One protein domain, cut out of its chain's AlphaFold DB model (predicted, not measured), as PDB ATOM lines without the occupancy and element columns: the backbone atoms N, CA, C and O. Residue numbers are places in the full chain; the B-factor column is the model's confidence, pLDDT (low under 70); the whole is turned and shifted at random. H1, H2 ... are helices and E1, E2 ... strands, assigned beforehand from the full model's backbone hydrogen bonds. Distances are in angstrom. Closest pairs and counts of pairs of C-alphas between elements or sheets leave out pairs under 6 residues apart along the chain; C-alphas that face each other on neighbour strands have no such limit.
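This is residues 454 to 559 of the 565 residues of the protein "Putative RNA polymerase sigma factor" of Saccharothrix ecbatanensis (UniProt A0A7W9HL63). Two small three-stranded sheets, E1-E5-E6 and E3-E2-E4, come near each other at strands E3 and E6, with H2 over one face of the first sheet and H3 over one face of the second. The short H1 is over the opposite face of the first sheet from H2, and long loops join several of the parts. The printed part has 106 residues, with three named helices and six named strands in the order H1 E1 H2 E2 E3 E4 H3 E5 E6; both sheets are antiparallel. The class is mixed, helices and strands, though under half of the residues are in named elements. The whole is compact, with a radius of gyration of the C-alphas of 13.8 A and spans of 40 by 30 by 21 A.

Begin at E5, residues 539 to 542, the inner strand between E1, residues 475 to 477, and E6, residues 555 to 558. Look for N 475 and O 542 at 2.8 A, and for N 541 and O 556 at 2.8 A, within hydrogen-bond range; E5 and E6 form a hairpin. Residues 459 to 460 pair in parallel with residues 475 to 476 of E1. H2, residues 480 to 488, is over E5 at a height of 9.9 A over the sheet, and Ile 483 and Phe 540 are their closest C-alphas, 7.5 A apart. H1, residues 454 to 457, is on the opposite face at a height of 8.8 A; its closest C-alpha to E1 is Leu 455, 6.9 A from that of Ala 476. In the second sheet, E2, residues 493 to 497, is the inner strand between E3, residues 509 to 512, and E4, residues 521 to 523. Here N 495 and O 510 are 2.9 A apart and N 496 and O 522 2.9 A; E2 and E3 form a hairpin. H3, residues 526 to 535, is on one face of it, making two layers, a helix over a sheet: it runs along E3 at 22 degrees on the local plane, at a height of 9.9 A. The C-alphas of Pro 494 and Trp 526 are the closest of E2 and H3, 6.4 A apart. H2 only grazes this sheet, with residues 484 to 487. H2 and H3 are close but not clearly touching, the C-alphas of His 480 and Phe 530 being 7.2 A apart, at a steep tilt of 48 degrees, opposite ways. In H2 and H3 every O i to N i+4 pair is within hydrogen-bond range; H1 is too short for one.

Find C-alpha 454 at (152.119, 112.604, 116.265), where H1 begins. H2 is 12.0 A long, E2 13.0 A and H3 14.0 A, from C-alpha 526 at (149.818, 123.053, 93.031). E3 is 10.1 A long, and E6 10.0 A, ending at C-alpha 558, (147.215, 118.795, 110.538).

The farthest C-alphas are those of Gly 503 and Asp 548, 41.8 A apart. The printed part has no cut. The links H1 to E1, E2 to E3 and E5 to E6 are long. Mean pLDDT of the printed part is 78.3; look for values under 70 at residues 454, 470 to 472, 499 to 500, 502 to 505, 515 to 520 and 546 to 549.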
ATOM      1  N   SER A 454     151.493 112.958 117.545       59.72
ATOM      2  CA  SER A 454     152.119 112.604 116.265       59.72
ATOM      3  C   SER A 454     152.997 113.725 115.721       59.72
ATOM      4  O   SER A 454     154.134 113.455 115.366       59.72
ATOM      5  N   LEU A 455     152.519 114.970 115.725       70.44
ATOM      6  CA  LEU A 455     153.293 116.120 115.264       70.44
ATOM      7  C   LEU A 455     154.434 116.474 116.235       70.44
ATOM      8  O   LEU A 455     155.534 116.777 115.787       70.44
ATOM      9  N   LYS A 456     154.219 116.338 117.555       72.62
ATOM     10  CA  LYS A 456     155.255 116.543 118.592       72.62
ATOM     11  C   LYS A 456     156.447 115.588 118.479       72.62
ATOM     12  O   LYS A 456     157.547 115.960 118.874       72.62
ATOM     13  N   TYR A 457     156.234 114.363 117.998       70.00
ATOM     14  CA  TYR A 457     157.286 113.343 117.878       70.00
ATOM     15  C   TYR A 457     157.831 113.178 116.449       70.00
ATOM     16  O   TYR A 457     158.786 112.418 116.249       70.00
ATOM     17  N   SER A 458     157.262 113.880 115.465       80.19
ATOM     18  CA  SER A 458     157.791 113.901 114.102       80.19
ATOM     19  C   SER A 458     159.106 114.673 114.027       80.19
ATOM     20  O   SER A 458     159.310 115.653 114.739       80.19
ATOM     21  N   GLN A 459     160.010 114.233 113.153       83.75
ATOM     22  CA  GLN A 459     161.199 115.017 112.818       83.75
ATOM     23  C   GLN A 459     160.812 116.116 111.826       83.75
ATOM     24  O   GLN A 459     160.148 115.851 110.825       83.75
ATOM     25  N   GLU A 460     161.216 117.348 112.116       85.75
ATOM     26  CA  GLU A 460     161.020 118.477 111.213       85.75
ATOM     27  C   GLU A 460     161.967 118.366 110.006       85.75
ATOM     28  O   GLU A 460     163.174 118.221 110.179       85.75
ATOM     29  N   VAL A 461     161.407 118.468 108.800       85.06
ATOM     30  CA  VAL A 461     162.126 118.463 107.518       85.06
ATOM     31  C   VAL A 461     161.956 119.830 106.874       85.06
ATOM     32  O   VAL A 461     160.832 120.255 106.589       85.06
ATOM     33  N   LYS A 462     163.060 120.542 106.645       78.31
ATOM     34  CA  LYS A 462     163.051 121.903 106.081       78.31
ATOM     35  C   LYS A 462     163.481 121.915 104.628       78.31
ATOM     36  O   LYS A 462     163.160 122.863 103.911       78.31
ATOM     37  N   SER A 463     164.213 120.898 104.189       77.62
ATOM     38  CA  SER A 463     164.756 120.829 102.840       77.62
ATOM     39  C   SER A 463     164.751 119.399 102.283       77.62
ATOM     40  O   SER A 463     164.901 118.450 103.046       77.62
ATOM     41  N   PRO A 464     164.633 119.244 100.949       71.88
ATOM     42  CA  PRO A 464     164.773 117.986 100.202       71.88
ATOM     43  C   PRO A 464     165.899 117.026 100.604       71.88
ATOM     44  O   PRO A 464     165.799 115.830 100.357       71.88
ATOM     45  N   GLY A 465     166.998 117.555 101.146       70.44
ATOM     46  CA  GLY A 465     168.184 116.781 101.518       70.44
ATOM     47  C   GLY A 465     168.236 116.347 102.982       70.44
ATOM     48  O   GLY A 465     169.232 115.748 103.377       70.44
ATOM     49  N   ASP A 466     167.227 116.669 103.797       75.81
ATOM     50  CA  ASP A 466     167.208 116.262 105.203       75.81
ATOM     51  C   ASP A 466     166.793 114.786 105.304       75.81
ATOM     52  O   ASP A 466     165.647 114.422 105.030       75.81
ATOM     53  N   GLU A 467     167.721 113.924 105.721       70.31
ATOM     54  CA  GLU A 467     167.434 112.502 105.908       70.31
ATOM     55  C   GLU A 467     166.739 112.217 107.256       70.31
ATOM     56  O   GLU A 467     167.015 112.869 108.274       70.31
ATOM     57  N   PRO A 468     165.835 111.220 107.303       71.25
ATOM     58  CA  PRO A 468     165.245 110.774 108.555       71.25
ATOM     59  C   PRO A 468     166.323 110.218 109.497       71.25
ATOM     60  O   PRO A 468     167.128 109.378 109.113       71.25
ATOM     61  N   GLU A 469     166.276 110.591 110.780       70.94
ATOM     62  CA  GLU A 469     167.191 110.091 111.821       70.94
ATOM     63  C   GLU A 469     167.159 108.556 111.956       70.94
ATOM     64  O   GLU A 469     168.102 107.947 112.462       70.94
ATOM     65  N   ARG A 470     166.049 107.924 111.550       67.44
ATOM     66  CA  ARG A 470     165.910 106.467 111.433       67.44
ATOM     67  C   ARG A 470     164.810 106.081 110.432       67.44
ATOM     68  O   ARG A 470     163.816 106.810 110.339       67.44
ATOM     69  N   PRO A 471     164.911 104.912 109.775       59.75
ATOM     70  CA  PRO A 471     163.867 104.396 108.889       59.75
ATOM     71  C   PRO A 471     162.503 104.288 109.586       59.75
ATOM     72  O   PRO A 471     162.419 103.950 110.770       59.75
ATOM     73  N   GLY A 472     161.425 104.594 108.859       61.16
ATOM     74  CA  GLY A 472     160.046 104.524 109.363       61.16
ATOM     75  C   GLY A 472     159.648 105.606 110.378       61.16
ATOM     76  O   GLY A 472     158.554 105.544 110.945       61.16
ATOM     77  N   ARG A 473     160.503 106.605 110.641       73.50
ATOM     78  CA  ARG A 473     160.136 107.760 111.473       73.50
ATOM     79  C   ARG A 473     159.143 108.662 110.737       73.50
ATOM     80  O   ARG A 473     159.305 108.937 109.553       73.50
ATOM     81  N   SER A 474     158.145 109.163 111.462       80.69
ATOM     82  CA  SER A 474     157.256 110.209 110.953       80.69
ATOM     83  C   SER A 474     158.011 111.529 110.794       80.69
ATOM     84  O   SER A 474     158.691 111.988 111.714       80.69
ATOM     85  N   LEU A 475     157.877 112.129 109.620       84.75
ATOM     86  CA  LEU A 475     158.453 113.408 109.231       84.75
ATOM     87  C   LEU A 475     157.345 114.459 109.172       84.75
ATOM     88  O   LEU A 475     156.185 114.123 108.933       84.75
ATOM     89  N   ALA A 476     157.683 115.720 109.412       88.19
ATOM     90  CA  ALA A 476     156.752 116.835 109.309       88.19
ATOM     91  C   ALA A 476     157.399 118.015 108.581       88.19
ATOM     92  O   ALA A 476     158.535 118.386 108.872       88.19
ATOM     93  N   THR A 477     156.666 118.629 107.656       89.94
ATOM     94  CA  THR A 477     157.133 119.799 106.912       89.94
ATOM     95  C   THR A 477     155.995 120.759 106.578       89.94
ATOM     96  O   THR A 477     154.818 120.402 106.540       89.94
ATOM     97  N   THR A 478     156.367 121.999 106.307       90.62
ATOM     98  CA  THR A 478     155.546 123.047 105.686       90.62
ATOM     99  C   THR A 478     156.132 123.475 104.335       90.62
ATOM    100  O   THR A 478     155.559 124.329 103.663       90.62
ATOM    101  N   SER A 479     157.273 122.897 103.932       89.69
ATOM    102  CA  SER A 479     157.987 123.255 102.711       89.69
ATOM    103  C   SER A 479     157.266 122.710 101.485       89.69
ATOM    104  O   SER A 479     157.119 121.498 101.317       89.69
ATOM    105  N   HIS A 480     156.844 123.615 100.599       92.31
ATOM    106  CA  HIS A 480     156.191 123.252  99.340       92.31
ATOM    107  C   HIS A 480     157.096 122.375  98.471       92.31
ATOM    108  O   HIS A 480     156.623 121.413  97.875       92.31
ATOM    109  N   GLU A 481     158.401 122.653  98.462       88.00
ATOM    110  CA  GLU A 481     159.395 121.908  97.686       88.00
ATOM    111  C   GLU A 481     159.534 120.458  98.176       88.00
ATOM    112  O   GLU A 481     159.518 119.528  97.369       88.00
ATOM    113  N   VAL A 482     159.569 120.250  99.498       88.31
ATOM    114  CA  VAL A 482     159.614 118.906 100.104       88.31
ATOM    115  C   VAL A 482     158.340 118.125  99.777       88.31
ATOM    116  O   VAL A 482     158.408 116.965  99.377       88.31
ATOM    117  N   ILE A 483     157.170 118.762  99.888       91.94
ATOM    118  CA  ILE A 483     155.875 118.130  99.588       91.94
ATOM    119  C   ILE A 483     155.781 117.748  98.103       91.94
ATOM    120  O   ILE A 483     155.322 116.654  97.773       91.94
ATOM    121  N   GLN A 484     156.235 118.624  97.203       91.38
ATOM    122  CA  GLN A 484     156.261 118.356  95.764       91.38
ATOM    123  C   GLN A 484     157.183 117.192  95.418       91.38
ATOM    124  O   GLN A 484     156.785 116.316  94.655       91.38
ATOM    125  N   GLN A 485     158.387 117.153  95.988       88.00
ATOM    126  CA  GLN A 485     159.328 116.062  95.755       88.00
ATOM    127  C   GLN A 485     158.805 114.735  96.313       88.00
ATOM    128  O   GLN A 485     158.876 113.715  95.628       88.00
ATOM    129  N   TRP A 486     158.226 114.756  97.518       90.94
ATOM    130  CA  TRP A 486     157.617 113.580  98.133       90.94
ATOM    131  C   TRP A 486     156.493 113.005  97.262       90.94
ATOM    132  O   TRP A 486     156.444 111.792  97.044       90.94
ATOM    133  N   ALA A 487     155.624 113.870  96.727       89.00
ATOM    134  CA  ALA A 487     154.538 113.476  95.832       89.00
ATOM    135  C   ALA A 487     155.061 112.974  94.475       89.00
ATOM    136  O   ALA A 487     154.610 111.938  93.991       89.00
ATOM    137  N   ALA A 488     156.049 113.659  93.889       87.94
ATOM    138  CA  ALA A 488     156.645 113.285  92.606       87.94
ATOM    139  C   ALA A 488     157.334 111.916  92.661       87.94
ATOM    140  O   ALA A 488     157.190 111.125  91.736       87.94
ATOM    141  N   ALA A 489     158.012 111.594  93.768       85.88
ATOM    142  CA  ALA A 489     158.633 110.286  93.974       85.88
ATOM    143  C   ALA A 489     157.624 109.118  93.998       85.88
ATOM    144  O   ALA A 489     158.043 107.965  93.960       85.88
ATOM    145  N   ARG A 490     156.322 109.419  94.092       88.81
ATOM    146  CA  ARG A 490     155.199 108.473  94.200       88.81
ATOM    147  C   ARG A 490     154.205 108.606  93.041       88.81
ATOM    148  O   ARG A 490     153.088 108.098  93.145       88.81
ATOM    149  N   ASP A 491     154.576 109.344  91.991       86.06
ATOM    150  CA  ASP A 491     153.713 109.685  90.851       86.06
ATOM    151  C   ASP A 491     152.355 110.293  91.270       86.06
ATOM    152  O   ASP A 491     151.339 110.157  90.584       86.06
ATOM    153  N   ALA A 492     152.325 110.970  92.423       85.50
ATOM    154  CA  ALA A 492     151.110 111.483  93.033       85.50
ATOM    155  C   ALA A 492     150.785 112.897  92.533       85.50
ATOM    156  O   ALA A 492     151.657 113.766  92.463       85.50
ATOM    157  N   THR A 493     149.512 113.156  92.225       88.12
ATOM    158  CA  THR A 493     149.047 114.474  91.761       88.12
ATOM    159  C   THR A 493     148.161 115.159  92.805       88.12
ATOM    160  O   THR A 493     147.355 114.488  93.450       88.12
ATOM    161  N   PRO A 494     148.298 116.478  93.034       91.50
ATOM    162  CA  PRO A 494     147.469 117.194  94.001       91.50
ATOM    163  C   PRO A 494     145.987 117.146  93.605       91.50
ATOM    164  O   PRO A 494     145.613 117.402  92.458       91.50
ATOM    165  N   ALA A 495     145.134 116.821  94.573       88.12
ATOM    166  CA  ALA A 495     143.702 116.636  94.371       88.12
ATOM    167  C   ALA A 495     142.885 117.191  95.549       88.12
ATOM    168  O   ALA A 495     143.411 117.481  96.627       88.12
ATOM    169  N   THR A 496     141.577 117.315  95.353       82.69
ATOM    170  CA  THR A 496     140.610 117.612  96.412       82.69
ATOM    171  C   THR A 496     139.401 116.683  96.317       82.69
ATOM    172  O   THR A 496     139.125 116.132  95.252       82.69
ATOM    173  N   VAL A 497     138.691 116.500  97.428       77.75
ATOM    174  CA  VAL A 497     137.437 115.736  97.471       77.75
ATOM    175  C   VAL A 497     136.274 116.659  97.112       77.75
ATOM    176  O   VAL A 497     136.030 117.638  97.823       77.75
ATOM    177  N   GLU A 498     135.549 116.346  96.038       70.62
ATOM    178  CA  GLU A 498     134.356 117.112  95.651       70.62
ATOM    179  C   GLU A 498     133.252 117.016  96.719       70.62
ATOM    180  O   GLU A 498     133.045 115.964  97.327       70.62
ATOM    181  N   GLY A 499     132.546 118.122  96.970       64.81
ATOM    182  CA  GLY A 499     131.448 118.192  97.944       64.81
ATOM    183  C   GLY A 499     131.884 118.447  99.390       64.81
ATOM    184  O   GLY A 499     131.057 118.387 100.303       64.81
ATOM    185  N   THR A 500     133.171 118.723  99.619       68.06
ATOM    186  CA  THR A 500     133.724 119.083 100.940       68.06
ATOM    187  C   THR A 500     134.196 120.537 101.017       68.06
ATOM    188  O   THR A 500     134.915 120.913 101.942       68.06
ATOM    189  N   GLU A 501     133.816 121.361 100.041       72.19
ATOM    190  CA  GLU A 501     134.180 122.770  99.961       72.19
ATOM    191  C   GLU A 501     133.546 123.578 101.104       72.19
ATOM    192  O   GLU A 501     132.399 123.361 101.504       72.19
ATOM    193  N   HIS A 502     134.293 124.552 101.627       55.72
ATOM    194  CA  HIS A 502     133.800 125.468 102.651       55.72
ATOM    195  C   HIS A 502     134.142 126.908 102.266       55.72
ATOM    196  O   HIS A 502     135.305 127.316 102.322       55.72
ATOM    197  N   GLY A 503     133.123 127.674 101.867       65.38
ATOM    198  CA  GLY A 503     133.310 129.018 101.315       65.38
ATOM    199  C   GLY A 503     134.064 128.985  99.982       65.38
ATOM    200  O   GLY A 503     133.768 128.149  99.135       65.38
ATOM    201  N   ASP A 504     135.053 129.867  99.823       59.22
ATOM    202  CA  ASP A 504     135.861 130.006  98.596       59.22
ATOM    203  C   ASP A 504     137.112 129.100  98.570       59.22
ATOM    204  O   ASP A 504     138.007 129.286  97.742       59.22
ATOM    205  N   HIS A 505     137.220 128.136  99.490       63.75
ATOM    206  CA  HIS A 505     138.389 127.262  99.607       63.75
ATOM    207  C   HIS A 505     138.117 125.863  99.052       63.75
ATOM    208  O   HIS A 505     137.002 125.345  99.161       63.75
ATOM    209  N   LEU A 506     139.175 125.217  98.540       72.81
ATOM    210  CA  LEU A 506     139.154 123.796  98.186       72.81
ATOM    211  C   LEU A 506     138.613 122.955  99.346       72.81
ATOM    212  O   LEU A 506     138.766 123.322 100.511       72.81
ATOM    213  N   GLY A 507     138.017 121.806  99.044       70.81
ATOM    214  CA  GLY A 507     137.566 120.865 100.061       70.81
ATOM    215  C   GLY A 507     138.720 120.213 100.828       70.81
ATOM    216  O   GLY A 507     139.772 120.810 101.085       70.81
ATOM    217  N   VAL A 508     138.559 118.958 101.224       79.75
ATOM    218  CA  VAL A 508     139.650 118.195 101.840       79.75
ATOM    219  C   VAL A 508     140.786 118.050 100.821       79.75
ATOM    220  O   VAL A 508     140.570 117.571  99.707       79.75
ATOM    221  N   LEU A 509     141.996 118.477 101.194       83.44
ATOM    222  CA  LEU A 509     143.192 118.356 100.356       83.44
ATOM    223  C   LEU A 509     143.692 116.906 100.357       83.44
ATOM    224  O   LEU A 509     143.815 116.280 101.413       83.44
ATOM    225  N   ARG A 510     143.987 116.370  99.172       88.06
ATOM    226  CA  ARG A 510     144.446 114.993  98.955       88.06
ATOM    227  C   ARG A 510     145.540 114.919  97.885       88.06
ATOM    228  O   ARG A 510     145.865 115.915  97.240       88.06
ATOM    229  N   PHE A 511     146.083 113.716  97.720       87.19
ATOM    230  CA  PHE A 511     146.882 113.308  96.574       87.19
ATOM    231  C   PHE A 511     146.173 112.151  95.867       87.19
ATOM    232  O   PHE A 511     145.706 111.224  96.530       87.19
ATOM    233  N   ASP A 512     146.080 112.234  94.545       82.00
ATOM    234  CA  ASP A 512     145.661 111.145  93.669       82.00
ATOM    235  C   ASP A 512     146.903 110.336  93.276       82.00
ATOM    236  O   ASP A 512     147.806 110.869  92.623       82.00
ATOM    237  N   PHE A 513     146.966 109.083  93.729       82.31
ATOM    238  CA  PHE A 513     148.065 108.157  93.451       82.31
ATOM    239  C   PHE A 513     147.672 107.201  92.315       82.31
ATOM    240  O   PHE A 513     146.516 106.766  92.260       82.31
ATOM    241  N   PRO A 514     148.615 106.785  91.450       72.69
ATOM    242  CA  PRO A 514     148.320 105.838  90.380       72.69
ATOM    243  C   PRO A 514     147.707 104.542  90.928       72.69
ATOM    244  O   PRO A 514     148.259 103.915  91.831       72.69
ATOM    245  N   GLY A 515     146.549 104.144  90.393       60.84
ATOM    246  CA  GLY A 515     145.831 102.930  90.806       60.84
ATOM    247  C   GLY A 515     144.956 103.059  92.064       60.84
ATOM    248  O   GLY A 515     144.325 102.076  92.435       60.84
ATOM    249  N   TYR A 516     144.884 104.242  92.690       55.91
ATOM    250  CA  TYR A 516     144.065 104.523  93.886       55.91
ATOM    251  C   TYR A 516     143.051 105.672  93.690       55.91
ATOM    252  O   TYR A 516     142.366 106.060  94.639       55.91
ATOM    253  N   GLY A 517     142.951 106.232  92.481       51.25
ATOM    254  CA  GLY A 517     142.009 107.302  92.157       51.25
ATOM    255  C   GLY A 517     140.575 106.781  92.045       51.25
ATOM    256  O   GLY A 517     140.233 106.124  91.066       51.25
ATOM    257  N   GLY A 518     139.741 107.063  93.047       51.75
ATOM    258  CA  GLY A 518     138.287 106.880  92.957       51.75
ATOM    259  C   GLY A 518     137.605 108.048  92.234       51.75
ATOM    260  O   GLY A 518     138.154 109.151  92.195       51.75
ATOM    261  N   ASP A 519     136.379 107.832  91.742       52.72
ATOM    262  CA  ASP A 519     135.543 108.790  90.982       52.72
ATOM    263  C   ASP A 519     135.204 110.113  91.720       52.72
ATOM    264  O   ASP A 519     134.454 110.942  91.212       52.72
ATOM    265  N   THR A 520     135.739 110.336  92.924       61.88
ATOM    266  CA  THR A 520     135.420 111.464  93.819       61.88
ATOM    267  C   THR A 520     136.561 112.475  93.999       61.88
ATOM    268  O   THR A 520     136.416 113.428  94.770       61.88
ATOM    269  N   LEU A 521     137.724 112.258  93.369       77.31
ATOM    270  CA  LEU A 521     138.879 113.159  93.469       77.31
ATOM    271  C   LEU A 521     138.990 114.073  92.246       77.31
ATOM    272  O   LEU A 521     139.257 113.626  91.132       77.31
ATOM    273  N   ARG A 522     138.884 115.384  92.473       85.00
ATOM    274  CA  ARG A 522     139.147 116.405  91.456       85.00
ATOM    275  C   ARG A 522     140.612 116.820  91.504       85.00
ATOM    276  O   ARG A 522     141.088 117.296  92.536       85.00
ATOM    277  N   LYS A 523     141.325 116.682  90.385       86.62
ATOM    278  CA  LYS A 523     142.709 117.169  90.239       86.62
ATOM    279  C   LYS A 523     142.742 118.695  90.312       86.62
ATOM    280  O   LYS A 523     141.932 119.362  89.670       86.62
ATOM    281  N   VAL A 524     143.681 119.237  91.082       89.12
ATOM    282  CA  VAL A 524     143.855 120.686  91.283       89.12
ATOM    283  C   VAL A 524     145.295 121.095  90.989       89.12
ATOM    284  O   VAL A 524     146.197 120.262  90.982       89.12
ATOM    285  N   GLY A 525     145.533 122.377  90.715       89.69
ATOM    286  CA  GLY A 525     146.893 122.891  90.536       89.69
ATOM    287  C   GLY A 525     147.642 123.004  91.867       89.69
ATOM    288  O   GLY A 525     147.032 123.266  92.904       89.69
ATOM    289  N   TRP A 526     148.973 122.872  91.840       91.56
ATOM    290  CA  TRP A 526     149.818 123.053  93.031       91.56
ATOM    291  C   TRP A 526     149.630 124.422  93.694       91.56
ATOM    292  O   TRP A 526     149.576 124.489  94.916       91.56
ATOM    293  N   ASP A 527     149.459 125.492  92.913       88.00
ATOM    294  CA  ASP A 527     149.251 126.844  93.449       88.00
ATOM    295  C   ASP A 527     147.959 126.946  94.280       88.00
ATOM    296  O   ASP A 527     147.941 127.555  95.349       88.00
ATOM    297  N   GLU A 528     146.877 126.314  93.823       84.69
ATOM    298  CA  GLU A 528     145.576 126.304  94.504       84.69
ATOM    299  C   GLU A 528     145.603 125.409  95.757       84.69
ATOM    300  O   GLU A 528     145.076 125.770  96.818       84.69
ATOM    301  N   TRP A 529     146.282 124.263  95.650       92.00
ATOM    302  CA  TRP A 529     146.498 123.328  96.750       92.00
ATOM    303  C   TRP A 529     147.322 123.975  97.869       92.00
ATOM    304  O   TRP A 529     146.910 123.956  99.031       92.00
ATOM    305  N   PHE A 530     148.441 124.623  97.525       92.75
ATOM    306  CA  PHE A 530     149.312 125.274  98.503       92.75
ATOM    307  C   PHE A 530     148.707 126.538  99.101       92.75
ATOM    308  O   PHE A 530     148.856 126.758 100.301       92.75
ATOM    309  N   LYS A 531     147.944 127.314  98.321       85.62
ATOM    310  CA  LYS A 531     147.165 128.433  98.863       85.62
ATOM    311  C   LYS A 531     146.252 127.958 100.000       85.62
ATOM    312  O   LYS A 531     146.295 128.517 101.092       85.62
ATOM    313  N   THR A 532     145.502 126.878  99.775       83.81
ATOM    314  CA  THR A 532     144.617 126.296 100.799       83.81
ATOM    315  C   THR A 532     145.410 125.719 101.979       83.81
ATOM    316  O   THR A 532     145.017 125.893 103.132       83.81
ATOM    317  N   PHE A 533     146.537 125.050 101.714       87.50
ATOM    318  CA  PHE A 533     147.426 124.489 102.738       87.50
ATOM    319  C   PHE A 533     147.996 125.563 103.682       87.50
ATOM    320  O   PHE A 533     148.055 125.358 104.900       87.50
ATOM    321  N   ASP A 534     148.376 126.719 103.139       87.75
ATOM    322  CA  ASP A 534     148.925 127.837 103.905       87.75
ATOM    323  C   ASP A 534     147.851 128.628 104.649       87.75
ATOM    324  O   ASP A 534     148.012 128.888 105.845       87.75
ATOM    325  N   GLU A 535     146.731 128.949 103.994       83.88
ATOM    326  CA  GLU A 535     145.597 129.649 104.617       83.88
ATOM    327  C   GLU A 535     145.031 128.858 105.804       83.88
ATOM    328  O   GLU A 535     144.707 129.434 106.845       83.88
ATOM    329  N   ARG A 536     144.984 127.523 105.690       83.12
ATOM    330  CA  ARG A 536     144.543 126.622 106.766       83.12
ATOM    331  C   ARG A 536     145.629 126.281 107.783       83.12
ATOM    332  O   ARG A 536     145.371 125.461 108.662       83.12
ATOM    333  N   ARG A 537     146.820 126.883 107.688       86.44
ATOM    334  CA  ARG A 537     147.942 126.675 108.621       86.44
ATOM    335  C   ARG A 537     148.295 125.192 108.836       86.44
ATOM    336  O   ARG A 537     148.665 124.796 109.938       86.44
ATOM    337  N   LEU A 538     148.211 124.371 107.789       87.06
ATOM    338  CA  LEU A 538     148.441 122.924 107.877       87.06
ATOM    339  C   LEU A 538     149.933 122.563 107.983       87.06
ATOM    340  O   LEU A 538     150.795 123.251 107.446       87.06
ATOM    341  N   ASN A 539     150.234 121.456 108.650       87.12
ATOM    342  CA  ASN A 539     151.505 120.743 108.585       87.12
ATOM    343  C   ASN A 539     151.315 119.482 107.744       87.12
ATOM    344  O   ASN A 539     150.303 118.795 107.887       87.12
ATOM    345  N   PHE A 540     152.295 119.159 106.907       89.75
ATOM    346  CA  PHE A 540     152.343 117.915 106.152       89.75
ATOM    347  C   PHE A 540     153.152 116.880 106.928       89.75
ATOM    348  O   PHE A 540     154.365 117.017 107.063       89.75
ATOM    349  N   ILE A 541     152.476 115.864 107.460       86.56
ATOM    350  CA  ILE A 541     153.085 114.768 108.217       86.56
ATOM    351  C   ILE A 541     153.114 113.535 107.327       86.56
ATOM    352  O   ILE A 541     152.071 113.136 106.823       86.56
ATOM    353  N   TYR A 542     154.269 112.907 107.152       85.38
ATOM    354  CA  TYR A 542     154.435 111.794 106.220       85.38
ATOM    355  C   TYR A 542     155.489 110.796 106.693       85.38
ATOM    356  O   TYR A 542     156.177 111.015 107.689       85.38
ATOM    357  N   GLN A 543     155.595 109.670 105.995       82.19
ATOM    358  CA  GLN A 543     156.682 108.706 106.166       82.19
ATOM    359  C   GLN A 543     157.308 108.426 104.802       82.19
ATOM    360  O   GLN A 543     156.590 108.326 103.807       82.19
ATOM    361  N   GLU A 544     158.635 108.302 104.745       77.56
ATOM    362  CA  GLU A 544     159.310 107.927 103.496       77.56
ATOM    363  C   GLU A 544     159.145 106.437 103.202       77.56
ATOM    364  O   GLU A 544     158.699 106.048 102.122       77.56
ATOM    365  N   GLU A 545     159.399 105.612 104.214       73.88
ATOM    366  CA  GLU A 545     159.402 104.158 104.118       73.88
ATOM    367  C   GLU A 545     158.475 103.544 105.166       73.88
ATOM    368  O   GLU A 545     158.308 104.067 106.273       73.88
ATOM    369  N   ARG A 546     157.874 102.407 104.823       60.75
ATOM    370  CA  ARG A 546     157.214 101.521 105.784       60.75
ATOM    371  C   ARG A 546     158.269 100.730 106.561       60.75
ATOM    372  O   ARG A 546     159.445 100.705 106.213       60.75
ATOM    373  N   SER A 547     157.843 100.020 107.603       54.12
ATOM    374  CA  SER A 547     158.734  99.173 108.413       54.12
ATOM    375  C   SER A 547     159.422  98.040 107.633       54.12
ATOM    376  O   SER A 547     160.336  97.418 108.164       54.12
ATOM    377  N   ASP A 548     158.985  97.754 106.404       53.94
ATOM    378  CA  ASP A 548     159.570  96.772 105.483       53.94
ATOM    379  C   ASP A 548     160.531  97.391 104.442       53.94
ATOM    380  O   ASP A 548     161.028  96.675 103.576       53.94
ATOM    381  N   GLY A 549     160.801  98.702 104.520       59.72
ATOM    382  CA  GLY A 549     161.667  99.437 103.591       59.72
ATOM    383  C   GLY A 549     160.997  99.822 102.267       59.72
ATOM    384  O   GLY A 549     161.646 100.403 101.401       59.72
ATOM    385  N   THR A 550     159.708  99.513 102.077       70.00
ATOM    386  CA  THR A 550     158.963  99.938 100.882       70.00
ATOM    387  C   THR A 550     158.509 101.391 100.991       70.00
ATOM    388  O   THR A 550     158.189 101.878 102.078       70.00
ATOM    389  N   GLN A 551     158.421 102.084  99.854       75.00
ATOM    390  CA  GLN A 551     157.986 103.481  99.800       75.00
ATOM    391  C   GLN A 551     156.552 103.640 100.344       75.00
ATOM    392  O   GLN A 551     155.614 102.955  99.920       75.00
ATOM    393  N   SER A 552     156.377 104.533 101.321       76.38
ATOM    394  CA  SER A 552     155.102 104.765 102.009       76.38
ATOM    395  C   SER A 552     154.307 105.893 101.356       76.38
ATOM    396  O   SER A 552     154.819 106.997 101.216       76.38
ATOM    397  N   ASN A 553     153.030 105.660 101.033       80.44
ATOM    398  CA  ASN A 553     152.100 106.707 100.569       80.44
ATOM    399  C   ASN A 553     151.386 107.416 101.732       80.44
ATOM    400  O   ASN A 553     150.444 108.182 101.524       80.44
ATOM    401  N   PHE A 554     151.783 107.121 102.972       78.62
ATOM    402  CA  PHE A 554     151.155 107.699 104.146       78.62
ATOM    403  C   PHE A 554     151.478 109.187 104.253       78.62
ATOM    404  O   PHE A 554     152.640 109.574 104.384       78.62
ATOM    405  N   PHE A 555     150.424 109.997 104.294       83.88
ATOM    406  CA  PHE A 555     150.505 111.378 104.728       83.88
ATOM    407  C   PHE A 555     149.258 111.783 105.516       83.88
ATOM    408  O   PHE A 555     148.190 111.173 105.416       83.88
ATOM    409  N   ARG A 556     149.395 112.855 106.288       81.75
ATOM    410  CA  ARG A 556     148.328 113.535 107.010       81.75
ATOM    411  C   ARG A 556     148.570 115.037 106.956       81.75
ATOM    412  O   ARG A 556     149.709 115.491 106.994       81.75
ATOM    413  N   LEU A 557     147.482 115.793 106.899       84.19
ATOM    414  CA  LEU A 557     147.488 117.243 107.036       84.19
ATOM    415  C   LEU A 557     146.908 117.615 108.400       84.19
ATOM    416  O   LEU A 557     145.843 117.116 108.756       84.19
ATOM    417  N   GLU A 558     147.602 118.455 109.160       80.12
ATOM    418  CA  GLU A 558     147.215 118.795 110.538       80.12
ATOM    419  C   GLU A 558     147.330 120.300 110.806       80.12
ATOM    420  O   GLU A 558     148.383 120.881 110.559       80.12
ATOM    421  N   ASN A 559     146.284 120.931 111.351       82.12
ATOM    422  CA  ASN A 559     146.350 122.300 111.877       82.12
ATOM    423  C   ASN A 559     146.668 122.252 113.388       82.12
ATOM    424  O   ASN A 559     145.928 121.611 114.131       82.12
TER     425      ASN A 559